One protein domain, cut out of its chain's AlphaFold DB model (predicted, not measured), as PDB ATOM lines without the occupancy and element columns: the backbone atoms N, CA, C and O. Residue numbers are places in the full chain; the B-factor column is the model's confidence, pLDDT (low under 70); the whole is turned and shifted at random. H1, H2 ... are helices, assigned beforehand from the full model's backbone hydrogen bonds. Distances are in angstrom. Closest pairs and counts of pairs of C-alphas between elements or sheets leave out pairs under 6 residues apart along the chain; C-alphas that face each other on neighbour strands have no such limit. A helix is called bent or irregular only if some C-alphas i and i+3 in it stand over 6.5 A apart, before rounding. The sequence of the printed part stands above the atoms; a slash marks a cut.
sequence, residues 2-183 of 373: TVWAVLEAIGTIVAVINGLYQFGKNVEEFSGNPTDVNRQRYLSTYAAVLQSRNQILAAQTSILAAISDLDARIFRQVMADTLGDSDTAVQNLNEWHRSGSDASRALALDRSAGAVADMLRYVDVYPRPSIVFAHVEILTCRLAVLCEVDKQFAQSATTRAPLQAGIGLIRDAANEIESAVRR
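This is residues 2 to 183 of the 373 residues of an uncharacterized protein of metagenome (UniProt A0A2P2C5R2). One very long helix, H2, is the spine of this model: H1 folds back beside its first part as a long helical hairpin, and H3 and H4 pack side by side on its last part, at the opposite end of the rod. H5 packs on H3 and H4 but stays apart from H2, and its last residues, 178 to 183, stick out. The printed part has 182 residues with five named helices, in the order H1, H2, H3, H4, H5, and no named strand; the class is all helix. The whole is extended, with a radius of gyration of the C-alphas of 27.8 A, and its C-alphas span 94 by 33 by 19 A.

Start with H1, residues 2 to 31, and H2, residues 36 to 99: they form a hairpin and touch at a shallow tilt of 22 degrees, opposite ways. Look for their closest C-alphas at Ala 9 and Ala 59, 4.8 A apart. Next comes H3, residues 102 to 121, which makes a hairpin with H2; residues 82 to 96 alone of H2 touch it. Their closest C-alphas are those of Ala 89 and Ala 108, 4.6 A apart, at a shallow tilt of 18 degrees. H4, residues 128 to 149, touches H2 through residues 75 to 93 alone of H2, and the two run the same way at a shallow tilt of 6 degrees; the closest C-alphas, of Leu 83 and Ile 138, are 6.6 A apart. H3 and H4 form a hairpin at a shallow tilt of 19 degrees, with the C-alphas of Ser 112 and Arg 142 closest at 5.2 A. H5, residues 157 to 183, forms a hairpin with H4 at a shallow tilt of 31 degrees; look at Pro 129 and Ala 173, whose C-alphas are the closest of the two helices at 5.3 A. H3 and H5 run the same way at a tilt of 37 degrees, only just steep; they touch through residues 113 to 120 of H3 and 158 to 166 of H5 alone, the closest C-alphas being those of Ala 117 and Pro 162, 5.4 A apart. H2, H3, H4 and H5 make an up-and-down bundle, each helix running against the one before it. H1 is apart from H3, H4 and H5. Every O i to N i+4 pair is within hydrogen-bond range in H2; the counts are 24 of 26 in H1, 14 of 16 in H3, 16 of 18 in H4 and 22 of 23 in H5.

Find C-alpha 2 at (223.585, 215.191, 346.659); from there H1 runs 43.8 A to Ser 31, with a kink of 26 degrees near residue 25. H2 starts at C-alpha 36, at (264.370, 196.400, 359.113), and runs 92.8 A to Ser 99. H3 runs 29.2 A from Asp 102 to Arg 121. H4 runs 29.6 A from Arg 128 to Val 149; it has a kink of 39 degrees near residue 135 and is irregular, with C-alphas 130 and 133 7.6 A apart. H5 runs 38.3 A from Ala 157 to C-alpha 183 at (235.693, 230.322, 369.596); it is neither bent nor irregular, but only just: C-alphas 158 and 161 are 6.2 A apart.

The two C-alphas farthest apart, those of Thr 35 and Gly 100, are 94.8 A from each other. The printed part has no cut. The links from H1 to H2 and from H2 to H3 are tight, those from H3 to H4 and from H4 to H5 are short, and no link is long. Read the B-factor column for the pLDDT: its mean over the printed part is 70.6, and 99 residues are under 70, namely residues 2 to 84, 86, 113 to 117, 119 and 122 to 130.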
ATOM      1  N   THR A   2     223.201 215.190 345.227       53.28
ATOM      2  CA  THR A   2     223.585 215.191 346.659       53.28
ATOM      3  C   THR A   2     223.552 213.822 347.357       53.28
ATOM      4  O   THR A   2     224.490 213.484 348.068       53.28
ATOM      5  N   VAL A   3     222.533 212.989 347.108       48.88
ATOM      6  CA  VAL A   3     222.412 211.649 347.729       48.88
ATOM      7  C   VAL A   3     223.559 210.709 347.328       48.88
ATOM      8  O   VAL A   3     224.054 209.948 348.153       48.88
ATOM      9  N   TRP A   4     224.021 210.785 346.077       61.50
ATOM     10  CA  TRP A   4     225.079 209.907 345.568       61.50
ATOM     11  C   TRP A   4     226.452 210.258 346.157       61.50
ATOM     12  O   TRP A   4     227.176 209.366 346.585       61.50
ATOM     13  N   ALA A   5     226.751 211.554 346.296       52.38
ATOM     14  CA  ALA A   5     227.983 212.033 346.923       52.38
ATOM     15  C   ALA A   5     228.085 211.639 348.410       52.38
ATOM     16  O   ALA A   5     229.162 211.294 348.891       52.38
ATOM     17  N   VAL A   6     226.962 211.645 349.140       50.19
ATOM     18  CA  VAL A   6     226.920 211.196 350.542       50.19
ATOM     19  C   VAL A   6     227.145 209.685 350.646       50.19
ATOM     20  O   VAL A   6     227.920 209.245 351.492       50.19
ATOM     21  N   LEU A   7     226.529 208.887 349.768       56.22
ATOM     22  CA  LEU A   7     226.722 207.432 349.740       56.22
ATOM     23  C   LEU A   7     228.170 207.041 349.404       56.22
ATOM     24  O   LEU A   7     228.729 206.150 350.042       56.22
ATOM     25  N   GLU A   8     228.801 207.734 348.458       65.88
ATOM     26  CA  GLU A   8     230.197 207.511 348.067       65.88
ATOM     27  C   GLU A   8     231.183 207.896 349.187       65.88
ATOM     28  O   GLU A   8     232.128 207.159 349.494       65.88
ATOM     29  N   ALA A   9     230.916 209.007 349.879       52.78
ATOM     30  CA  ALA A   9     231.692 209.444 351.034       52.78
ATOM     31  C   ALA A   9     231.563 208.477 352.230       52.78
ATOM     32  O   ALA A   9     232.570 208.134 352.851       52.78
ATOM     33  N   ILE A  10     230.355 207.973 352.518       60.19
ATOM     34  CA  ILE A  10     230.134 206.934 353.539       60.19
ATOM     35  C   ILE A  10     230.868 205.642 353.158       60.19
ATOM     36  O   ILE A  10     231.560 205.068 353.999       60.19
ATOM     37  N   GLY A  11     230.785 205.213 351.894       64.12
ATOM     38  CA  GLY A  11     231.512 204.042 351.394       64.12
ATOM     39  C   GLY A  11     233.028 204.163 351.581       64.12
ATOM     40  O   GLY A  11     233.679 203.216 352.025       64.12
ATOM     41  N   THR A  12     233.578 205.356 351.344       64.31
ATOM     42  CA  THR A  12     235.001 205.662 351.559       64.31
ATOM     43  C   THR A  12     235.388 205.585 353.039       64.31
ATOM     44  O   THR A  12     236.398 204.975 353.384       64.31
ATOM     45  N   ILE A  13     234.567 206.140 353.939       55.16
ATOM     46  CA  ILE A  13     234.804 206.086 355.392       55.16
ATOM     47  C   ILE A  13     234.779 204.636 355.900       55.16
ATOM     48  O   ILE A  13     235.658 204.236 356.662       55.16
ATOM     49  N   VAL A  14     233.816 203.826 355.449       65.38
ATOM     50  CA  VAL A  14     233.709 202.405 355.825       65.38
ATOM     51  C   VAL A  14     234.928 201.609 355.344       65.38
ATOM     52  O   VAL A  14     235.483 200.815 356.108       65.38
ATOM     53  N   ALA A  15     235.394 201.850 354.115       63.41
ATOM     54  CA  ALA A  15     236.600 201.217 353.584       63.41
ATOM     55  C   ALA A  15     237.852 201.575 354.406       63.41
ATOM     56  O   ALA A  15     238.662 200.698 354.717       63.41
ATOM     57  N   VAL A  16     237.975 202.837 354.832       60.66
ATOM     58  CA  VAL A  16     239.069 203.292 355.697       60.66
ATOM     59  C   VAL A  16     239.018 202.645 357.085       60.66
ATOM     60  O   VAL A  16     240.050 202.188 357.575       60.66
ATOM     61  N   ILE A  17     237.845 202.569 357.724       62.03
ATOM     62  CA  ILE A  17     237.696 201.935 359.047       62.03
ATOM     63  C   ILE A  17     238.127 200.465 358.992       62.03
ATOM     64  O   ILE A  17     238.869 200.008 359.865       62.03
ATOM     65  N   ASN A  18     237.745 199.742 357.935       68.94
ATOM     66  CA  ASN A  18     238.214 198.375 357.712       68.94
ATOM     67  C   ASN A  18     239.741 198.303 357.537       68.94
ATOM     68  O   ASN A  18     240.373 197.403 358.088       68.94
ATOM     69  N   GLY A  19     240.350 199.261 356.833       59.38
ATOM     70  CA  GLY A  19     241.809 199.359 356.703       59.38
ATOM     71  C   GLY A  19     242.525 199.603 358.039       59.38
ATOM     72  O   GLY A  19     243.533 198.956 358.326       59.38
ATOM     73  N   LEU A  20     241.980 200.475 358.895       62.53
ATOM     74  CA  LEU A  20     242.512 200.757 360.237       62.53
ATOM     75  C   LEU A  20     242.379 199.561 361.188       62.53
ATOM     76  O   LEU A  20     243.287 199.294 361.974       62.53
ATOM     77  N   TYR A  21     241.280 198.812 361.095       65.50
ATOM     78  CA  TYR A  21     241.091 197.578 361.857       65.50
ATOM     79  C   TYR A  21     242.139 196.513 361.487       65.50
ATOM     80  O   TYR A  21     242.726 195.887 362.369       65.50
ATOM     81  N   GLN A  22     242.435 196.349 360.191       63.31
ATOM     82  CA  GLN A  22     243.497 195.445 359.730       63.31
ATOM     83  C   GLN A  22     244.895 195.930 360.147       63.31
ATOM     84  O   GLN A  22     245.745 195.120 360.507       63.31
ATOM     85  N   PHE A  23     245.133 197.249 360.171       62.53
ATOM     86  CA  PHE A  23     246.374 197.822 360.703       62.53
ATOM     87  C   PHE A  23     246.582 197.486 362.184       62.53
ATOM     88  O   PHE A  23     247.668 197.042 362.547       62.53
ATOM     89  N   GLY A  24     245.550 197.646 363.018       59.62
ATOM     90  CA  GLY A  24     245.622 197.337 364.449       59.62
ATOM     91  C   GLY A  24     246.051 195.892 364.724       59.62
ATOM     92  O   GLY A  24     246.915 195.672 365.568       59.62
ATOM     93  N   LYS A  25     245.536 194.931 363.943       64.81
ATOM     94  CA  LYS A  25     245.955 193.521 364.020       64.81
ATOM     95  C   LYS A  25     247.426 193.308 363.657       64.81
ATOM     96  O   LYS A  25     248.109 192.533 364.313       64.81
ATOM     97  N   ASN A  26     247.923 194.005 362.639       61.09
ATOM     98  CA  ASN A  26     249.293 193.815 362.158       61.09
ATOM     99  C   ASN A  26     250.342 194.498 363.063       61.09
ATOM    100  O   ASN A  26     251.478 194.046 363.145       61.09
ATOM    101  N   VAL A  27     249.986 195.581 363.766       58.84
ATOM    102  CA  VAL A  27     250.901 196.300 364.681       58.84
ATOM    103  C   VAL A  27     251.278 195.475 365.917       58.84
ATOM    104  O   VAL A  27     252.420 195.575 366.369       58.84
ATOM    105  N   GLU A  28     250.372 194.634 366.427       58.97
ATOM    106  CA  GLU A  28     250.684 193.654 367.483       58.97
ATOM    107  C   GLU A  28     251.748 192.639 367.036       58.97
ATOM    108  O   GLU A  28     252.626 192.280 367.816       58.97
ATOM    109  N   GLU A  29     251.736 192.235 365.764       58.12
ATOM    110  CA  GLU A  29     252.755 191.350 365.184       58.12
ATOM    111  C   GLU A  29     254.116 192.049 364.995       58.12
ATOM    112  O   GLU A  29     255.167 191.424 365.149       58.12
ATOM    113  N   PHE A  30     254.129 193.350 364.680       56.81
ATOM    114  CA  PHE A  30     255.366 194.088 364.387       56.81
ATOM    115  C   PHE A  30     256.153 194.513 365.630       56.81
ATOM    116  O   PHE A  30     257.384 194.586 365.571       56.81
ATOM    117  N   SER A  31     255.478 194.790 366.748       54.94
ATOM    118  CA  SER A  31     256.130 195.187 368.006       54.94
ATOM    119  C   SER A  31     256.870 194.027 368.689       54.94
ATOM    120  O   SER A  31     257.812 194.270 369.441       54.94
ATOM    121  N   GLY A  32     256.507 192.778 368.375       56.31
ATOM    122  CA  GLY A  32     257.148 191.575 368.907       56.31
ATOM    123  C   GLY A  32     258.494 191.202 368.268       56.31
ATOM    124  O   GLY A  32     259.210 190.382 368.841       56.31
ATOM    125  N   ASN A  33     258.868 191.762 367.103       54.69
ATOM    126  CA  ASN A  33     260.130 191.414 366.427       54.69
ATOM    127  C   ASN A  33     260.646 192.537 365.483       54.69
ATOM    128  O   ASN A  33     260.322 192.548 364.290       54.69
ATOM    129  N   PRO A  34     261.434 193.514 365.971       54.50
ATOM    130  CA  PRO A  34     261.813 194.706 365.210       54.50
ATOM    131  C   PRO A  34     262.975 194.426 364.240       54.50
ATOM    132  O   PRO A  34     264.141 194.654 364.546       54.50
ATOM    133  N   THR A  35     262.652 193.940 363.042       69.62
ATOM    134  CA  THR A  35     263.591 193.833 361.907       69.62
ATOM    135  C   THR A  35     263.444 195.029 360.957       69.62
ATOM    136  O   THR A  35     262.390 195.668 360.925       69.62
ATOM    137  N   ASP A  36     264.451 195.324 360.125       59.38
ATOM    138  CA  ASP A  36     264.370 196.400 359.113       59.38
ATOM    139  C   ASP A  36     263.202 196.212 358.127       59.38
ATOM    140  O   ASP A  36     262.568 197.181 357.705       59.38
ATOM    141  N   VAL A  37     262.846 194.957 357.832       63.19
ATOM    142  CA  VAL A  37     261.669 194.598 357.023       63.19
ATOM    143  C   VAL A  37     260.372 195.004 357.733       63.19
ATOM    144  O   VAL A  37     259.478 195.584 357.112       63.19
ATOM    145  N   ASN A  38     260.271 194.767 359.043       58.75
ATOM    146  CA  ASN A  38     259.108 195.162 359.842       58.75
ATOM    147  C   ASN A  38     259.039 196.682 360.043       58.75
ATOM    148  O   ASN A  38     257.948 197.250 360.051       58.75
ATOM    149  N   ARG A  39     260.187 197.368 360.093       60.97
ATOM    150  CA  ARG A  39     260.265 198.836 360.117       60.97
ATOM    151  C   ARG A  39     259.773 199.466 358.810       60.97
ATOM    152  O   ARG A  39     259.009 200.428 358.855       60.97
ATOM    153  N   GLN A  40     260.147 198.911 357.653       65.50
ATOM    154  CA  GLN A  40     259.613 199.346 356.355       65.50
ATOM    155  C   GLN A  40     258.104 199.096 356.244       65.50
ATOM    156  O   GLN A  40     257.377 199.995 355.822       65.50
ATOM    157  N   ARG A  41     257.620 197.924 356.680       62.53
ATOM    158  CA  ARG A  41     256.180 197.607 356.718       62.53
ATOM    159  C   ARG A  41     255.404 198.533 357.656       62.53
ATOM    160  O   ARG A  41     254.302 198.962 357.322       62.53
ATOM    161  N   TYR A  42     255.978 198.903 358.799       61.69
ATOM    162  CA  TYR A  42     255.385 199.886 359.704       61.69
ATOM    163  C   TYR A  42     255.266 201.265 359.036       61.69
ATOM    164  O   TYR A  42     254.187 201.851 359.041       61.69
ATOM    165  N   LEU A  43     256.333 201.761 358.396       66.81
ATOM    166  CA  LEU A  43     256.327 203.059 357.708       66.81
ATOM    167  C   LEU A  43     255.361 203.099 356.517       66.81
ATOM    168  O   LEU A  43     254.638 204.082 356.359       66.81
ATOM    169  N   SER A  44     255.299 202.037 355.704       65.56
ATOM    170  CA  SER A  44     254.345 201.954 354.591       65.56
ATOM    171  C   SER A  44     252.904 201.950 355.091       65.56
ATOM    172  O   SER A  44     252.038 202.599 354.508       65.56
ATOM    173  N   THR A  45     252.645 201.262 356.206       61.16
ATOM    174  CA  THR A  45     251.296 201.202 356.768       61.16
ATOM    175  C   THR A  45     250.922 202.505 357.478       61.16
ATOM    176  O   THR A  45     249.803 202.980 357.323       61.16
ATOM    177  N   TYR A  46     251.865 203.169 358.149       61.38
ATOM    178  CA  TYR A  46     251.677 204.514 358.702       61.38
ATOM    179  C   TYR A  46     251.362 205.555 357.610       61.38
ATOM    180  O   TYR A  46     250.450 206.368 357.769       61.38
ATOM    181  N   ALA A  47     252.050 205.497 356.464       66.75
ATOM    182  CA  ALA A  47     251.737 206.336 355.308       66.75
ATOM    183  C   ALA A  47     250.323 206.063 354.758       66.75
ATOM    184  O   ALA A  47     249.590 207.008 354.457       66.75
ATOM    185  N   ALA A  48     249.898 204.795 354.707       62.53
ATOM    186  CA  ALA A  48     248.535 204.422 354.321       62.53
ATOM    187  C   ALA A  48     247.474 204.940 355.318       62.53
ATOM    188  O   ALA A  48     246.400 205.377 354.900       62.53
ATOM    189  N   VAL A  49     247.779 204.973 356.624       60.50
ATOM    190  CA  VAL A  49     246.914 205.561 357.669       60.50
ATOM    191  C   VAL A  49     246.793 207.081 357.504       60.50
ATOM    192  O   VAL A  49     245.693 207.626 357.601       60.50
ATOM    193  N   LEU A  50     247.892 207.778 357.199       67.31
ATOM    194  CA  LEU A  50     247.860 209.212 356.889       67.31
ATOM    195  C   LEU A  50     247.037 209.509 355.627       67.31
ATOM    196  O   LEU A  50     246.225 210.436 355.626       67.31
ATOM    197  N   GLN A  51     247.194 208.704 354.576       69.62
ATOM    198  CA  GLN A  51     246.389 208.814 353.357       69.62
ATOM    199  C   GLN A  51     244.899 208.585 353.646       69.62
ATOM    200  O   GLN A  51     244.055 209.366 353.209       69.62
ATOM    201  N   SER A  52     244.590 207.573 354.450       61.19
ATOM    202  CA  SER A  52     243.236 207.256 354.904       61.19
ATOM    203  C   SER A  52     242.604 208.393 355.716       61.19
ATOM    204  O   SER A  52     241.452 208.763 355.488       61.19
ATOM    205  N   ARG A  53     243.368 209.022 356.620       63.06
ATOM    206  CA  ARG A  53     242.939 210.225 357.350       63.06
ATOM    207  C   ARG A  53     242.587 211.362 356.390       63.06
ATOM    208  O   ARG A  53     241.560 212.011 356.567       63.06
ATOM    209  N   ASN A  54     243.412 211.598 355.372       69.00
ATOM    210  CA  ASN A  54     243.155 212.645 354.383       69.00
ATOM    211  C   ASN A  54     241.908 212.342 353.534       69.00
ATOM    212  O   ASN A  54     241.140 213.257 353.247       69.00
ATOM    213  N   GLN A  55     241.660 211.073 353.194       68.56
ATOM    214  CA  GLN A  55     240.441 210.643 352.495       68.56
ATOM    215  C   GLN A  55     239.181 210.837 353.348       68.56
ATOM    216  O   GLN A  55     238.184 211.338 352.834       68.56
ATOM    217  N   ILE A  56     239.226 210.522 354.649       62.62
ATOM    218  CA  ILE A  56     238.112 210.807 355.572       62.62
ATOM    219  C   ILE A  56     237.841 212.311 355.643       62.62
ATOM    220  O   ILE A  56     236.690 212.722 355.536       62.62
ATOM    221  N   LEU A  57     238.879 213.139 355.796       60.47
ATOM    222  CA  LEU A  57     238.716 214.596 355.852       60.47
ATOM    223  C   LEU A  57     238.108 215.151 354.553       60.47
ATOM    224  O   LEU A  57     237.218 216.001 354.600       60.47
ATOM    225  N   ALA A  58     238.536 214.641 353.395       65.75
ATOM    226  CA  ALA A  58     237.959 215.005 352.103       65.75
ATOM    227  C   ALA A  58     236.486 214.567 351.983       65.75
ATOM    228  O   ALA A  58     235.639 215.364 351.583       65.75
ATOM    229  N   ALA A  59     236.161 213.340 352.401       59.66
ATOM    230  CA  ALA A  59     234.798 212.810 352.413       59.66
ATOM    231  C   ALA A  59     233.872 213.612 353.347       59.66
ATOM    232  O   ALA A  59     232.768 213.979 352.952       59.66
ATOM    233  N   GLN A  60     234.337 213.958 354.552       60.44
ATOM    234  CA  GLN A  60     233.615 214.827 355.489       60.44
ATOM    235  C   GLN A  60     233.349 216.208 354.888       60.44
ATOM    236  O   GLN A  60     232.228 216.705 354.963       60.44
ATOM    237  N   THR A  61     234.355 216.800 354.241       63.56
ATOM    238  CA  THR A  61     234.213 218.090 353.555       63.56
ATOM    239  C   THR A  61     233.172 218.003 352.434       63.56
ATOM    240  O   THR A  61     232.325 218.883 352.312       63.56
ATOM    241  N   SER A  62     233.176 216.914 351.658       61.88
ATOM    242  CA  SER A  62     232.201 216.684 350.586       61.88
ATOM    243  C   SER A  62     230.775 216.475 351.109       61.88
ATOM    244  O   SER A  62     229.832 216.993 350.512       61.88
ATOM    245  N   ILE A  63     230.597 215.743 352.216       56.94
ATOM    246  CA  ILE A  63     229.288 215.565 352.868       56.94
ATOM    247  C   ILE A  63     228.769 216.914 353.371       56.94
ATOM    248  O   ILE A  63     227.626 217.269 353.091       56.94
ATOM    249  N   LEU A  64     229.609 217.690 354.063       61.44
ATOM    250  CA  LEU A  64     229.241 219.016 354.564       61.44
ATOM    251  C   LEU A  64     228.863 219.973 353.429       61.44
ATOM    252  O   LEU A  64     227.867 220.686 353.545       61.44
ATOM    253  N   ALA A  65     229.606 219.955 352.320       56.91
ATOM    254  CA  ALA A  65     229.289 220.749 351.135       56.91
ATOM    255  C   ALA A  65     227.951 220.332 350.500       56.91
ATOM    256  O   ALA A  65     227.150 221.193 350.146       56.91
ATOM    257  N   ALA A  66     227.673 219.028 350.397       54.94
ATOM    258  CA  ALA A  66     226.415 218.520 349.849       54.94
ATOM    259  C   ALA A  66     225.200 218.848 350.735       54.94
ATOM    260  O   ALA A  66     224.139 219.179 350.206       54.94
ATOM    261  N   ILE A  67     225.355 218.778 352.063       59.47
ATOM    262  CA  ILE A  67     224.326 219.205 353.025       59.47
ATOM    263  C   ILE A  67     224.104 220.713 352.907       59.47
ATOM    264  O   ILE A  67     222.969 221.144 352.755       59.47
ATOM    265  N   SER A  68     225.181 221.502 352.866       56.19
ATOM    266  CA  SER A  68     225.096 222.962 352.734       56.19
ATOM    267  C   SER A  68     224.425 223.396 351.425       56.19
ATOM    268  O   SER A  68     223.651 224.349 351.421       56.19
ATOM    269  N   ASP A  69     224.677 222.700 350.309       59.22
ATOM    270  CA  ASP A  69     224.005 222.974 349.029       59.22
ATOM    271  C   ASP A  69     222.517 222.593 349.064       59.22
ATOM    272  O   ASP A  69     221.667 223.345 348.579       59.22
ATOM    273  N   LEU A  70     222.176 221.451 349.673       60.22
ATOM    274  CA  LEU A  70     220.783 221.043 349.864       60.22
ATOM    275  C   LEU A  70     220.029 222.051 350.738       60.22
ATOM    276  O   LEU A  70     218.954 222.507 350.341       60.22
ATOM    277  N   ASP A  71     220.619 222.445 351.865       57.47
ATOM    278  CA  ASP A  71     220.079 223.463 352.763       57.47
ATOM    279  C   ASP A  71     219.882 224.782 352.022       57.47
ATOM    280  O   ASP A  71     218.791 225.343 352.051       57.47
ATOM    281  N   ALA A  72     220.879 225.237 351.257       56.41
ATOM    282  CA  ALA A  72     220.774 226.461 350.471       56.41
ATOM    283  C   ALA A  72     219.681 226.400 349.391       56.41
ATOM    284  O   ALA A  72     219.145 227.444 349.017       56.41
ATOM    285  N   ARG A  73     219.364 225.221 348.839       61.31
ATOM    286  CA  ARG A  73     218.295 225.049 347.838       61.31
ATOM    287  C   ARG A  73     216.911 225.029 348.471       61.31
ATOM    288  O   ARG A  73     216.041 225.739 347.976       61.31
ATOM    289  N   ILE A  74     216.712 224.259 349.543       63.47
ATOM    290  CA  ILE A  74     215.419 224.221 350.245       63.47
ATOM    291  C   ILE A  74     215.137 225.594 350.858       63.47
ATOM    292  O   ILE A  74     214.047 226.130 350.673       63.47
ATOM    293  N   PHE A  75     216.149 226.209 351.475       63.22
ATOM    294  CA  PHE A  75     216.064 227.575 351.973       63.22
ATOM    295  C   PHE A  75     215.675 228.548 350.860       63.22
ATOM    296  O   PHE A  75     214.683 229.248 350.998       63.22
ATOM    297  N   ARG A  76     216.366 228.549 349.710       62.28
ATOM    298  CA  ARG A  76     215.995 229.421 348.579       62.28
ATOM    299  C   ARG A  76     214.565 229.205 348.095       62.28
ATOM    300  O   ARG A  76     213.926 230.179 347.731       62.28
ATOM    301  N   GLN A  77     214.072 227.971 348.078       66.25
ATOM    302  CA  GLN A  77     212.713 227.680 347.627       66.25
ATOM    303  C   GLN A  77     211.661 228.211 348.611       66.25
ATOM    304  O   GLN A  77     210.768 228.943 348.204       66.25
ATOM    305  N   VAL A  78     211.820 227.936 349.909       63.59
ATOM    306  CA  VAL A  78     210.915 228.433 350.965       63.59
ATOM    307  C   VAL A  78     210.978 229.961 351.088       63.59
ATOM    308  O   VAL A  78     209.957 230.642 351.211       63.59
ATOM    309  N   MET A  79     212.182 230.527 351.016       64.25
ATOM    310  CA  MET A  79     212.378 231.972 351.044       64.25
ATOM    311  C   MET A  79     211.828 232.651 349.789       64.25
ATOM    312  O   MET A  79     211.318 233.757 349.908       64.25
ATOM    313  N   ALA A  80     211.892 232.021 348.610       62.59
ATOM    314  CA  ALA A  80     211.323 232.579 347.382       62.59
ATOM    315  C   ALA A  80     209.802 232.735 347.480       62.59
ATOM    316  O   ALA A  80     209.290 233.780 347.088       62.59
ATOM    317  N   ASP A  81     209.101 231.759 348.060       66.94
ATOM    318  CA  ASP A  81     207.655 231.861 348.286       66.94
ATOM    319  C   ASP A  81     207.337 233.027 349.243       66.94
ATOM    320  O   ASP A  81     206.491 233.877 348.962       66.94
ATOM    321  N   THR A  82     208.112 233.156 350.324       66.88
ATOM    322  CA  THR A  82     207.918 234.211 351.336       66.88
ATOM    323  C   THR A  82     208.290 235.617 350.824       66.88
ATOM    324  O   THR A  82     207.650 236.622 351.168       66.88
ATOM    325  N   LEU A  83     209.329 235.713 349.989       64.25
ATOM    326  CA  LEU A  83     209.715 236.938 349.282       64.25
ATOM    327  C   LEU A  83     208.661 237.309 348.231       64.25
ATOM    328  O   LEU A  83     208.269 238.470 348.163       64.25
ATOM    329  N   GLY A  84     208.113 236.334 347.501       68.94
ATOM    330  CA  GLY A  84     207.012 236.545 346.558       68.94
ATOM    331  C   GLY A  84     205.749 237.093 347.231       68.94
ATOM    332  O   GLY A  84     205.106 238.010 346.712       68.94
ATOM    333  N   ASP A  85     205.429 236.626 348.437       71.38
ATOM    334  CA  ASP A  85     204.353 237.219 349.237       71.38
ATOM    335  C   ASP A  85     204.668 238.653 349.689       71.38
ATOM    336  O   ASP A  85     203.744 239.436 349.947       71.38
ATOM    337  N   SER A  86     205.952 239.003 349.822       67.94
ATOM    338  CA  SER A  86     206.409 240.345 350.209       67.94
ATOM    339  C   SER A  86     206.219 241.314 349.058       67.94
ATOM    340  O   SER A  86     205.571 242.347 349.233       67.94
ATOM    341  N   ASP A  87     206.640 240.914 347.862       73.69
ATOM    342  CA  ASP A  87     206.388 241.655 346.630       73.69
ATOM    343  C   ASP A  87     204.886 241.824 346.381       73.69
ATOM    344  O   ASP A  87     204.419 242.919 346.058       73.69
ATOM    345  N   THR A  88     204.093 240.773 346.609       79.44
ATOM    346  CA  THR A  88     202.637 240.833 346.420       79.44
ATOM    347  C   THR A  88     201.957 241.750 347.441       79.44
ATOM    348  O   THR A  88     201.004 242.453 347.103       79.44
ATOM    349  N   ALA A  89     202.436 241.813 348.688       75.06
ATOM    350  CA  ALA A  89     201.910 242.777 349.656       75.06
ATOM    351  C   ALA A  89     202.227 244.225 349.267       75.06
ATOM    352  O   ALA A  89     201.356 245.084 349.394       75.06
ATOM    353  N   VAL A  90     203.422 244.489 348.728       77.69
ATOM    354  CA  VAL A  90     203.773 245.810 348.181       77.69
ATOM    355  C   VAL A  90     202.909 246.144 346.960       77.69
ATOM    356  O   VAL A  90     202.447 247.275 346.822       77.69
ATOM    357  N   GLN A  91     202.614 245.174 346.091       81.12
ATOM    358  CA  GLN A  91     201.678 245.370 344.978       81.12
ATOM    359  C   GLN A  91     200.266 245.720 345.470       81.12
ATOM    360  O   GLN A  91     199.670 246.665 344.956       81.12
ATOM    361  N   ASN A  92     199.758 245.026 346.495       83.06
ATOM    362  CA  ASN A  92     198.456 245.324 347.104       83.06
ATOM    363  C   ASN A  92     198.432 246.707 347.776       83.06
ATOM    364  O   ASN A  92     197.443 247.426 347.652       83.06
ATOM    365  N   LEU A  93     199.531 247.112 348.423       82.88
ATOM    366  CA  LEU A  93     199.720 248.462 348.963       82.88
ATOM    367  C   LEU A  93     199.669 249.517 347.848       82.88
ATOM    368  O   LEU A  93     198.917 250.486 347.929       82.88
ATOM    369  N   ASN A  94     200.404 249.297 346.757       83.38
ATOM    370  CA  ASN A  94     200.398 250.187 345.595       83.38
ATOM    371  C   ASN A  94     199.025 250.251 344.912       83.38
ATOM    372  O   ASN A  94     198.660 251.280 344.345       83.38
ATOM    373  N   GLU A  95     198.270 249.154 344.917       85.00
ATOM    374  CA  GLU A  95     196.893 249.123 344.424       85.00
ATOM    375  C   GLU A  95     195.951 249.894 345.349       85.00
ATOM    376  O   GLU A  95     195.115 250.656 344.866       85.00
ATOM    377  N   TRP A  96     196.109 249.772 346.668       87.38
ATOM    378  CA  TRP A  96     195.359 250.577 347.631       87.38
ATOM    379  C   TRP A  96     195.639 252.074 347.456       87.38
ATOM    380  O   TRP A  96     194.689 252.845 347.355       87.38
ATOM    381  N   HIS A  97     196.898 252.495 347.299       85.50
ATOM    382  CA  HIS A  97     197.223 253.901 347.027       85.50
ATOM    383  C   HIS A  97     196.584 254.434 345.740       85.50
ATOM    384  O   HIS A  97     196.202 255.601 345.683       85.50
ATOM    385  N   ARG A  98     196.462 253.594 344.705       85.25
ATOM    386  CA  ARG A  98     195.859 253.985 343.423       85.25
ATOM    387  C   ARG A  98     194.331 253.995 343.453       85.25
ATOM    388  O   ARG A  98     193.730 254.845 342.805       85.25
ATOM    389  N   SER A  99     193.710 253.060 344.167       87.06
ATOM    390  CA  SER A  99     192.260 252.813 344.108       87.06
ATOM    391  C   SER A  99     191.477 253.285 345.336       87.06
ATOM    392  O   SER A  99     190.262 253.438 345.257       87.06
ATOM    393  N   GLY A 100     192.136 253.467 346.483       80.25
ATOM    394  CA  GLY A 100     191.488 253.683 347.779       80.25
ATOM    395  C   GLY A 100     190.719 252.465 348.312       80.25
ATOM    396  O   GLY A 100     189.987 252.598 349.284       80.25
ATOM    397  N   SER A 101     190.859 251.285 347.694       89.12
ATOM    398  CA  SER A 101     190.081 250.086 348.036       89.12
ATOM    399  C   SER A 101     190.469 249.482 349.391       89.12
ATOM    400  O   SER A 101     191.595 249.009 349.571       89.12
ATOM    401  N   ASP A 102     189.504 249.394 350.309       85.06
ATOM    402  CA  ASP A 102     189.673 248.724 351.607       85.06
ATOM    403  C   ASP A 102     189.983 247.226 351.469       85.06
ATOM    404  O   ASP A 102     190.677 246.659 352.311       85.06
ATOM    405  N   ALA A 103     189.537 246.579 350.387       86.12
ATOM    406  CA  ALA A 103     189.867 245.181 350.120       86.12
ATOM    407  C   ALA A 103     191.367 245.005 349.816       86.12
ATOM    408  O   ALA A 103     192.007 244.105 350.357       86.12
ATOM    409  N   SER A 104     191.950 245.896 349.006       81.06
ATOM    410  CA  SER A 104     193.391 245.886 348.708       81.06
ATOM    411  C   SER A 104     194.216 246.219 349.952       81.06
ATOM    412  O   SER A 104     195.250 245.594 350.196       81.06
ATOM    413  N   ARG A 105     193.713 247.143 350.785       80.69
ATOM    414  CA  ARG A 105     194.287 247.469 352.096       80.69
ATOM    415  C   ARG A 105     194.321 246.242 353.014       80.69
ATOM    416  O   ARG A 105     195.374 245.918 353.555       80.69
ATOM    417  N   ALA A 106     193.198 245.533 353.148       80.81
ATOM    418  CA  ALA A 106     193.091 244.326 353.968       80.81
ATOM    419  C   ALA A 106     194.013 243.199 353.472       80.81
ATOM    420  O   ALA A 106     194.674 242.554 354.281       80.81
ATOM    421  N   LEU A 107     194.132 243.005 352.152       84.12
ATOM    422  CA  LEU A 107     195.040 242.015 351.560       84.12
ATOM    423  C   LEU A 107     196.525 242.346 351.785       84.12
ATOM    424  O   LEU A 107     197.332 241.434 351.964       84.12
ATOM    425  N   ALA A 108     196.908 243.626 351.761       80.62
ATOM    426  CA  ALA A 108     198.273 244.051 352.086       80.62
ATOM    427  C   ALA A 108     198.609 243.796 353.568       80.62
ATOM    428  O   ALA A 108     199.710 243.340 353.887       80.62
ATOM    429  N   LEU A 109     197.638 244.050 354.452       77.81
ATOM    430  CA  LEU A 109     197.706 243.810 355.895       77.81
ATOM    431  C   LEU A 109     197.866 242.321 356.220       77.81
ATOM    432  O   LEU A 109     198.838 241.940 356.871       77.81
ATOM    433  N   ASP A 110     196.953 241.486 355.721       78.69
ATOM    434  CA  ASP A 110     196.908 240.048 356.006       78.69
ATOM    435  C   ASP A 110     198.192 239.346 355.548       78.69
ATOM    436  O   ASP A 110     198.852 238.651 356.320       78.69
ATOM    437  N   ARG A 111     198.646 239.647 354.325       76.81
ATOM    438  CA  ARG A 111     199.895 239.090 353.788       76.81
ATOM    439  C   ARG A 111     201.135 239.555 354.540       76.81
ATOM    440  O   ARG A 111     202.123 238.832 354.557       76.81
ATOM    441  N   SER A 112     201.119 240.746 355.137       73.69
ATOM    442  CA  SER A 112     202.280 241.260 355.873       73.69
ATOM    443  C   SER A 112     202.331 240.747 357.307       73.69
ATOM    444  O   SER A 112     203.404 240.361 357.760       73.69
ATOM    445  N   ALA A 113     201.196 240.687 358.006       68.06
ATOM    446  CA  ALA A 113     201.130 240.167 359.370       68.06
ATOM    447  C   ALA A 113     201.248 238.630 359.413       68.06
ATOM    448  O   ALA A 113     202.027 238.097 360.205       68.06
ATOM    449  N   GLY A 114     200.535 237.920 358.530       65.62
ATOM    450  CA  GLY A 114     200.563 236.456 358.446       65.62
ATOM    451  C   GLY A 114     201.938 235.909 358.062       65.62
ATOM    452  O   GLY A 114     202.444 234.997 358.716       65.62
ATOM    453  N   ALA A 115     202.610 236.534 357.089       65.62
ATOM    454  CA  ALA A 115     203.923 236.078 356.637       65.62
ATOM    455  C   ALA A 115     205.013 236.200 357.714       65.62
ATOM    456  O   ALA A 115     205.878 235.331 357.798       65.62
ATOM    457  N   VAL A 116     204.979 237.231 358.573       67.12
ATOM    458  CA  VAL A 116     205.937 237.341 359.695       67.12
ATOM    459  C   VAL A 116     205.760 236.173 360.669       67.12
ATOM    460  O   VAL A 116     206.750 235.613 361.140       67.12
ATOM    461  N   ALA A 117     204.519 235.768 360.950       68.81
ATOM    462  CA  ALA A 117     204.239 234.624 361.814       68.81
ATOM    463  C   ALA A 117     204.654 233.289 361.171       68.81
ATOM    464  O   ALA A 117     205.237 232.440 361.846       68.81
ATOM    465  N   ASP A 118     204.410 233.115 359.870       70.38
ATOM    466  CA  ASP A 118     204.813 231.910 359.140       70.38
ATOM    467  C   ASP A 118     206.338 231.780 359.043       70.38
ATOM    468  O   ASP A 118     206.870 230.684 359.216       70.38
ATOM    469  N   MET A 119     207.063 232.892 358.887       67.25
ATOM    470  CA  MET A 119     208.529 232.896 358.893       67.25
ATOM    471  C   MET A 119     209.133 232.342 360.181       67.25
ATOM    472  O   MET A 119     210.150 231.646 360.138       67.25
ATOM    473  N   LEU A 120     208.517 232.638 361.327       72.06
ATOM    474  CA  LEU A 120     209.005 232.164 362.619       72.06
ATOM    475  C   LEU A 120     208.907 230.642 362.762       72.06
ATOM    476  O   LEU A 120     209.683 230.061 363.513       72.06
ATOM    477  N   ARG A 121     208.033 229.974 362.000       73.12
ATOM    478  CA  ARG A 121     207.929 228.505 362.016       73.12
ATOM    479  C   ARG A 121     209.167 227.813 361.451       73.12
ATOM    480  O   ARG A 121     209.450 226.677 361.809       73.12
ATOM    481  N   TYR A 122     209.920 228.483 360.580       65.50
ATOM    482  CA  TYR A 122     211.117 227.906 359.958       65.50
ATOM    483  C   TYR A 122     212.371 228.023 360.831       65.50
ATOM    484  O   TYR A 122     213.390 227.396 360.540       65.50
ATOM    485  N   VAL A 123     212.291 228.787 361.921       63.66
ATOM    486  CA  VAL A 123     213.375 228.985 362.894       63.66
ATOM    487  C   VAL A 123     213.685 227.701 363.655       63.66
ATOM    488  O   VAL A 123     214.839 227.444 363.976       63.66
ATOM    489  N   ASP A 124     212.669 226.868 363.881       65.56
ATOM    490  CA  ASP A 124     212.820 225.573 364.548       65.56
ATOM    491  C   ASP A 124     213.389 224.488 363.615       65.56
ATOM    492  O   ASP A 124     213.796 223.420 364.071       65.56
ATOM    493  N   VAL A 125     213.422 224.748 362.302       65.56
ATOM    494  CA  VAL A 125     213.859 223.789 361.274       65.56
ATOM    495  C   VAL A 125     215.301 224.045 360.836       65.56
ATOM    496  O   VAL A 125     216.040 223.097 360.577       65.56
ATOM    497  N   TYR A 126     215.720 225.311 360.769       60.59
ATOM    498  CA  TYR A 126     217.047 225.701 360.290       60.59
ATOM    499  C   TYR A 126     217.902 226.342 361.385       60.59
ATOM    500  O   TYR A 126     217.381 227.081 362.220       60.59
ATOM    501  N   PRO A 127     219.239 226.162 361.353       60.47
ATOM    502  CA  PRO A 127     220.130 226.912 362.227       60.47
ATOM    503  C   PRO A 127     219.900 228.418 362.056       60.47
ATOM    504  O   PRO A 127     219.992 228.945 360.944       60.47
ATOM    505  N   ARG A 128     219.646 229.119 363.166       68.50
ATOM    506  CA  ARG A 128     219.360 230.565 363.192       68.50
ATOM    507  C   ARG A 128     220.342 231.421 362.367       68.50
ATOM    508  O   ARG A 128     219.866 232.275 361.614       68.50
ATOM    509  N   PRO A 129     221.671 231.192 362.403       66.75
ATOM    510  CA  PRO A 129     222.621 231.964 361.596       66.75
ATOM    511  C   PRO A 129     222.415 231.855 360.078       66.75
ATOM    512  O   PRO A 129     222.759 232.784 359.353       66.75
ATOM    513  N   SER A 130     221.850 230.749 359.589       65.62
ATOM    514  CA  SER A 130     221.674 230.499 358.152       65.62
ATOM    515  C   SER A 130     220.504 231.280 357.555       65.62
ATOM    516  O   SER A 130     220.515 231.586 356.366       65.62
ATOM    517  N   ILE A 131     219.502 231.612 358.372       70.94
ATOM    518  CA  ILE A 131     218.241 232.207 357.906       70.94
ATOM    519  C   ILE A 131     218.120 233.701 358.217       70.94
ATOM    520  O   ILE A 131     217.269 234.385 357.649       70.94
ATOM    521  N   VAL A 132     218.977 234.219 359.104       78.00
ATOM    522  CA  VAL A 132     218.836 235.566 359.672       78.00
ATOM    523  C   VAL A 132     218.855 236.675 358.620       78.00
ATOM    524  O   VAL A 132     218.074 237.612 358.724       78.00
ATOM    525  N   PHE A 133     219.689 236.581 357.582       74.88
ATOM    526  CA  PHE A 133     219.795 237.654 356.585       74.88
ATOM    527  C   PHE A 133     218.546 237.764 355.708       74.88
ATOM    528  O   PHE A 133     218.051 238.865 355.493       74.88
ATOM    529  N   ALA A 134     217.980 236.636 355.279       72.56
ATOM    530  CA  ALA A 134     216.722 236.666 354.539       72.56
ATOM    531  C   ALA A 134     215.545 237.059 355.454       72.56
ATOM    532  O   ALA A 134     214.618 237.745 355.026       72.56
ATOM    533  N   HIS A 135     215.607 236.683 356.738       78.88
ATOM    534  CA  HIS A 135     214.653 237.142 357.745       78.88
ATOM    535  C   HIS A 135     214.683 238.664 357.928       78.88
ATOM    536  O   HIS A 135     213.626 239.286 357.970       78.88
ATOM    537  N   VAL A 136     215.872 239.272 357.973       80.62
ATOM    538  CA  VAL A 136     216.041 240.733 358.029       80.62
ATOM    539  C   VAL A 136     215.351 241.421 356.853       80.62
ATOM    540  O   VAL A 136     214.608 242.380 357.070       80.62
ATOM    541  N   GLU A 137     215.575 240.946 355.628       74.69
ATOM    542  CA  GLU A 137     215.001 241.550 354.420       74.69
ATOM    543  C   GLU A 137     213.471 241.533 354.458       74.69
ATOM    544  O   GLU A 137     212.832 242.578 354.328       74.69
ATOM    545  N   ILE A 138     212.876 240.369 354.726       75.06
ATOM    546  CA  ILE A 138     211.417 240.242 354.759       75.06
ATOM    547  C   ILE A 138     210.827 241.046 355.906       75.06
ATOM    548  O   ILE A 138     209.879 241.797 355.688       75.06
ATOM    549  N   LEU A 139     211.392 240.943 357.110       81.19
ATOM    550  CA  LEU A 139     210.890 241.669 358.273       81.19
ATOM    551  C   LEU A 139     210.914 243.185 358.035       81.19
ATOM    552  O   LEU A 139     209.950 243.869 358.373       81.19
ATOM    553  N   THR A 140     211.964 243.695 357.388       80.75
ATOM    554  CA  THR A 140     212.074 245.112 357.014       80.75
ATOM    555  C   THR A 140     210.992 245.510 356.007       80.75
ATOM    556  O   THR A 140     210.282 246.492 356.229       80.75
ATOM    557  N   CYS A 141     210.809 244.730 354.935       71.81
ATOM    558  CA  CYS A 141     209.772 244.983 353.932       71.81
ATOM    559  C   CYS A 141     208.360 244.940 354.533       71.81
ATOM    560  O   CYS A 141     207.536 245.812 354.253       71.81
ATOM    561  N   ARG A 142     208.070 243.960 355.398       79.00
ATOM    562  CA  ARG A 142     206.757 243.842 356.051       79.00
ATOM    563  C   ARG A 142     206.497 244.974 357.023       79.00
ATOM    564  O   ARG A 142     205.392 245.506 357.036       79.00
ATOM    565  N   LEU A 143     207.499 245.367 357.806       83.12
ATOM    566  CA  LEU A 143     207.357 246.476 358.740       83.12
ATOM    567  C   LEU A 143     207.071 247.791 358.005       83.12
ATOM    568  O   LEU A 143     206.241 248.567 358.473       83.12
ATOM    569  N   ALA A 144     207.684 248.011 356.838       79.81
ATOM    570  CA  ALA A 144     207.384 249.163 355.992       79.81
ATOM    571  C   ALA A 144     205.912 249.175 355.534       79.81
ATOM    572  O   ALA A 144     205.240 250.191 355.687       79.81
ATOM    573  N   VAL A 145     205.382 248.039 355.059       78.00
ATOM    574  CA  VAL A 145     203.959 247.928 354.677       78.00
ATOM    575  C   VAL A 145     203.041 248.158 355.881       78.00
ATOM    576  O   VAL A 145     202.066 248.898 355.776       78.00
ATOM    577  N   LEU A 146     203.351 247.574 357.042       80.94
ATOM    578  CA  LEU A 146     202.544 247.739 358.255       80.94
ATOM    579  C   LEU A 146     202.490 249.198 358.724       80.94
ATOM    580  O   LEU A 146     201.411 249.676 359.065       80.94
ATOM    581  N   CYS A 147     203.611 249.924 358.676       80.19
ATOM    582  CA  CYS A 147     203.656 251.342 359.050       80.19
ATOM    583  C   CYS A 147     202.736 252.221 358.183       80.19
ATOM    584  O   CYS A 147     202.196 253.210 358.680       80.19
ATOM    585  N   GLU A 148     202.548 251.863 356.912       76.50
ATOM    586  CA  GLU A 148     201.689 252.599 355.975       76.50
ATOM    587  C   GLU A 148     200.211 252.203 356.104       76.50
ATOM    588  O   GLU A 148     199.317 253.052 356.103       76.50
ATOM    589  N   VAL A 149     199.936 250.901 356.218       74.12
ATOM    590  CA  VAL A 149     198.580 250.344 356.098       74.12
ATOM    591  C   VAL A 149     197.832 250.325 357.434       74.12
ATOM    592  O   VAL A 149     196.607 250.505 357.457       74.12
ATOM    593  N   ASP A 150     198.540 250.124 358.546       74.94
ATOM    594  CA  ASP A 150     197.964 249.991 359.883       74.94
ATOM    595  C   ASP A 150     198.819 250.689 360.938       74.94
ATOM    596  O   ASP A 150     199.685 250.089 361.557       74.94
ATOM    597  N   LYS A 151     198.525 251.956 361.229       71.19
ATOM    598  CA  LYS A 151     199.272 252.728 362.236       71.19
ATOM    599  C   LYS A 151     199.189 252.147 363.656       71.19
ATOM    600  O   LYS A 151     200.010 252.524 364.489       71.19
ATOM    601  N   GLN A 152     198.244 251.240 363.919       75.06
ATOM    602  CA  GLN A 152     198.034 250.583 365.209       75.06
ATOM    603  C   GLN A 152     198.617 249.162 365.257       75.06
ATOM    604  O   GLN A 152     198.433 248.467 366.259       75.06
ATOM    605  N   PHE A 153     199.371 248.729 364.235       77.94
ATOM    606  CA  PHE A 153     199.918 247.368 364.165       77.94
ATOM    607  C   PHE A 153     200.708 246.983 365.427       77.94
ATOM    608  O   PHE A 153     200.724 245.820 365.833       77.94
ATOM    609  N   ALA A 154     201.352 247.965 366.068       73.12
ATOM    610  CA  ALA A 154     202.154 247.768 367.265       73.12
ATOM    611  C   ALA A 154     201.321 247.548 368.545       73.12
ATOM    612  O   ALA A 154     201.845 247.016 369.521       73.12
ATOM    613  N   GLN A 155     200.031 247.903 368.551       73.25
ATOM    614  CA  GLN A 155     199.099 247.592 369.645       73.25
ATOM    615  C   GLN A 155     198.481 246.193 369.503       73.25
ATOM    616  O   GLN A 155     198.116 245.570 370.502       73.25
ATOM    617  N   SER A 156     198.386 245.672 368.276       77.00
ATOM    618  CA  SER A 156     197.811 244.353 368.021       77.00
ATOM    619  C   SER A 156     198.733 243.233 368.500       77.00
ATOM    620  O   SER A 156     199.839 243.063 367.989       77.00
ATOM    621  N   ALA A 157     198.265 242.398 369.432       72.94
ATOM    622  CA  ALA A 157     199.035 241.253 369.925       72.94
ATOM    623  C   ALA A 157     199.405 240.254 368.810       72.94
ATOM    624  O   ALA A 157     200.485 239.664 368.855       72.94
ATOM    625  N   THR A 158     198.543 240.094 367.799       73.00
ATOM    626  CA  THR A 158     198.758 239.155 366.685       73.00
ATOM    627  C   THR A 158     199.862 239.604 365.734       73.00
ATOM    628  O   THR A 158     200.498 238.753 365.121       73.00
ATOM    629  N   THR A 159     200.141 240.906 365.654       75.62
ATOM    630  CA  THR A 159     201.206 241.461 364.804       75.62
ATOM    631  C   THR A 159     202.459 241.783 365.622       75.62
ATOM    632  O   THR A 159     203.580 241.492 365.206       75.62
ATOM    633  N   ARG A 160     202.290 242.313 366.837       79.75
ATOM    634  CA  ARG A 160     203.382 242.711 367.734       79.75
ATOM    635  C   ARG A 160     204.242 241.535 368.187       79.75
ATOM    636  O   ARG A 160     205.466 241.644 368.145       79.75
ATOM    637  N   ALA A 161     203.636 240.427 368.622       82.81
ATOM    638  CA  ALA A 161     204.399 239.296 369.152       82.81
ATOM    639  C   ALA A 161     205.312 238.652 368.085       82.81
ATOM    640  O   ALA A 161     206.501 238.483 368.369       82.81
ATOM    641  N   PRO A 162     204.844 238.383 366.847       80.81
ATOM    642  CA  PRO A 162     205.722 237.918 365.773       80.81
ATOM    643  C   PRO A 162     206.844 238.903 365.415       80.81
ATOM    644  O   PRO A 162     207.989 238.491 365.243       80.81
ATOM    645  N   LEU A 163     206.563 240.212 365.365       83.88
ATOM    646  CA  LEU A 163     207.597 241.223 365.105       83.88
ATOM    647  C   LEU A 163     208.679 241.223 366.195       83.88
ATOM    648  O   LEU A 163     209.871 241.209 365.890       83.88
ATOM    649  N   GLN A 164     208.281 241.194 367.470       87.00
ATOM    650  CA  GLN A 164     209.218 241.150 368.595       87.00
ATOM    651  C   GLN A 164     210.054 239.867 368.603       87.00
ATOM    652  O   GLN A 164     211.258 239.929 368.865       87.00
ATOM    653  N   ALA A 165     209.444 238.725 368.283       86.50
ATOM    654  CA  ALA A 165     210.146 237.453 368.161       86.50
ATOM    655  C   ALA A 165     211.157 237.466 367.002       86.50
ATOM    656  O   ALA A 165     212.299 237.050 367.193       86.50
ATOM    657  N   GLY A 166     210.792 238.017 365.838       85.81
ATOM    658  CA  GLY A 166     211.700 238.154 364.693       85.81
ATOM    659  C   GLY A 166     212.894 239.067 364.982       85.81
ATOM    660  O   GLY A 166     214.045 238.729 364.710       85.81
ATOM    661  N   ILE A 167     212.654 240.191 365.657       90.44
ATOM    662  CA  ILE A 167     213.724 241.067 366.158       90.44
ATOM    663  C   ILE A 167     214.610 240.336 367.182       90.44
ATOM    664  O   ILE A 167     215.834 240.491 367.184       90.44
ATOM    665  N   GLY A 168     214.008 239.551 368.082       88.94
ATOM    666  CA  GLY A 168     214.725 238.692 369.029       88.94
ATOM    667  C   GLY A 168     215.663 237.717 368.322       88.94
ATOM    668  O   GLY A 168     216.841 237.644 368.663       88.94
ATOM    669  N   LEU A 169     215.181 237.067 367.263       87.00
ATOM    670  CA  LEU A 169     215.972 236.151 366.445       87.00
ATOM    671  C   LEU A 169     217.213 236.823 365.857       87.00
ATOM    672  O   LEU A 169     218.297 236.246 365.918       87.00
ATOM    673  N   ILE A 170     217.081 238.038 365.319       88.81
ATOM    674  CA  ILE A 170     218.217 238.775 364.743       88.81
ATOM    675  C   ILE A 170     219.293 239.037 365.808       88.81
ATOM    676  O   ILE A 170     220.485 238.857 365.545       88.81
ATOM    677  N   ARG A 171     218.885 239.417 367.028       91.50
ATOM    678  CA  ARG A 171     219.808 239.645 368.156       91.50
ATOM    679  C   ARG A 171     220.497 238.362 368.598       91.50
ATOM    680  O   ARG A 171     221.717 238.353 368.770       91.50
ATOM    681  N   ASP A 172     219.732 237.290 368.751       89.44
ATOM    682  CA  ASP A 172     220.255 235.988 369.153       89.44
ATOM    683  C   ASP A 172     221.248 235.453 368.119       89.44
ATOM    684  O   ASP A 172     222.353 235.054 368.479       89.44
ATOM    685  N   ALA A 173     220.914 235.538 366.829       87.06
ATOM    686  CA  ALA A 173     221.800 235.137 365.742       87.06
ATOM    687  C   ALA A 173     223.107 235.945 365.743       87.06
ATOM    688  O   ALA A 173     224.183 235.368 365.597       87.06
ATOM    689  N   ALA A 174     223.048 237.263 365.975       89.44
ATOM    690  CA  ALA A 174     224.249 238.090 366.094       89.44
ATOM    691  C   ALA A 174     225.163 237.621 367.245       89.44
ATOM    692  O   ALA A 174     226.384 237.553 367.083       89.44
ATOM    693  N   ASN A 175     224.582 237.250 368.390       90.75
ATOM    694  CA  ASN A 175     225.327 236.737 369.541       90.75
ATOM    695  C   ASN A 175     225.906 235.338 369.289       90.75
ATOM    696  O   ASN A 175     227.053 235.072 369.651       90.75
ATOM    697  N   GLU A 176     225.145 234.449 368.647       88.31
ATOM    698  CA  GLU A 176     225.606 233.110 368.271       88.31
ATOM    699  C   GLU A 176     226.778 233.176 367.280       88.31
ATOM    700  O   GLU A 176     227.798 232.514 367.498       88.31
ATOM    701  N   ILE A 177     226.669 234.017 366.243       83.56
ATOM    702  CA  ILE A 177     227.724 234.239 365.246       83.56
ATOM    703  C   ILE A 177     228.973 234.817 365.917       83.56
ATOM    704  O   ILE A 177     230.066 234.282 365.732       83.56
ATOM    705  N   GLU A 178     228.837 235.856 366.747       90.88
ATOM    706  CA  GLU A 178     229.981 236.425 367.468       90.88
ATOM    707  C   GLU A 178     230.667 235.380 368.356       90.88
ATOM    708  O   GLU A 178     231.895 235.261 368.358       90.88
ATOM    709  N   SER A 179     229.884 234.599 369.100       89.38
ATOM    710  CA  SER A 179     230.402 233.542 369.964       89.38
ATOM    711  C   SER A 179     231.162 232.481 369.160       89.38
ATOM    712  O   SER A 179     232.248 232.055 369.563       89.38
ATOM    713  N   ALA A 180     230.639 232.086 367.996       85.25
ATOM    714  CA  ALA A 180     231.301 231.149 367.094       85.25
ATOM    715  C   ALA A 180     232.622 231.709 366.543       85.25
ATOM    716  O   ALA A 180     233.641 231.017 366.596       85.25
ATOM    717  N   VAL A 181     232.639 232.972 366.102       85.56
ATOM    718  CA  VAL A 181     233.852 233.654 365.616       85.56
ATOM    719  C   VAL A 181     234.919 233.728 366.710       85.56
ATOM    720  O   VAL A 181     236.086 233.412 366.464       85.56
ATOM    721  N   ARG A 182     234.534 234.088 367.940       88.81
ATOM    722  CA  ARG A 182     235.455 234.138 369.088       88.81
ATOM    723  C   ARG A 182     236.032 232.766 369.426       88.81
ATOM    724  O   ARG A 182     237.218 232.675 369.722       88.81
ATOM    725  N   ARG A 183     235.226 231.700 369.359       87.75
ATOM    726  CA  ARG A 183     235.693 230.322 369.596       87.75
ATOM    727  C   ARG A 183     236.647 229.823 368.516       87.75
ATOM    728  O   ARG A 183     237.574 229.085 368.830       87.75
TER     729      ARG A 183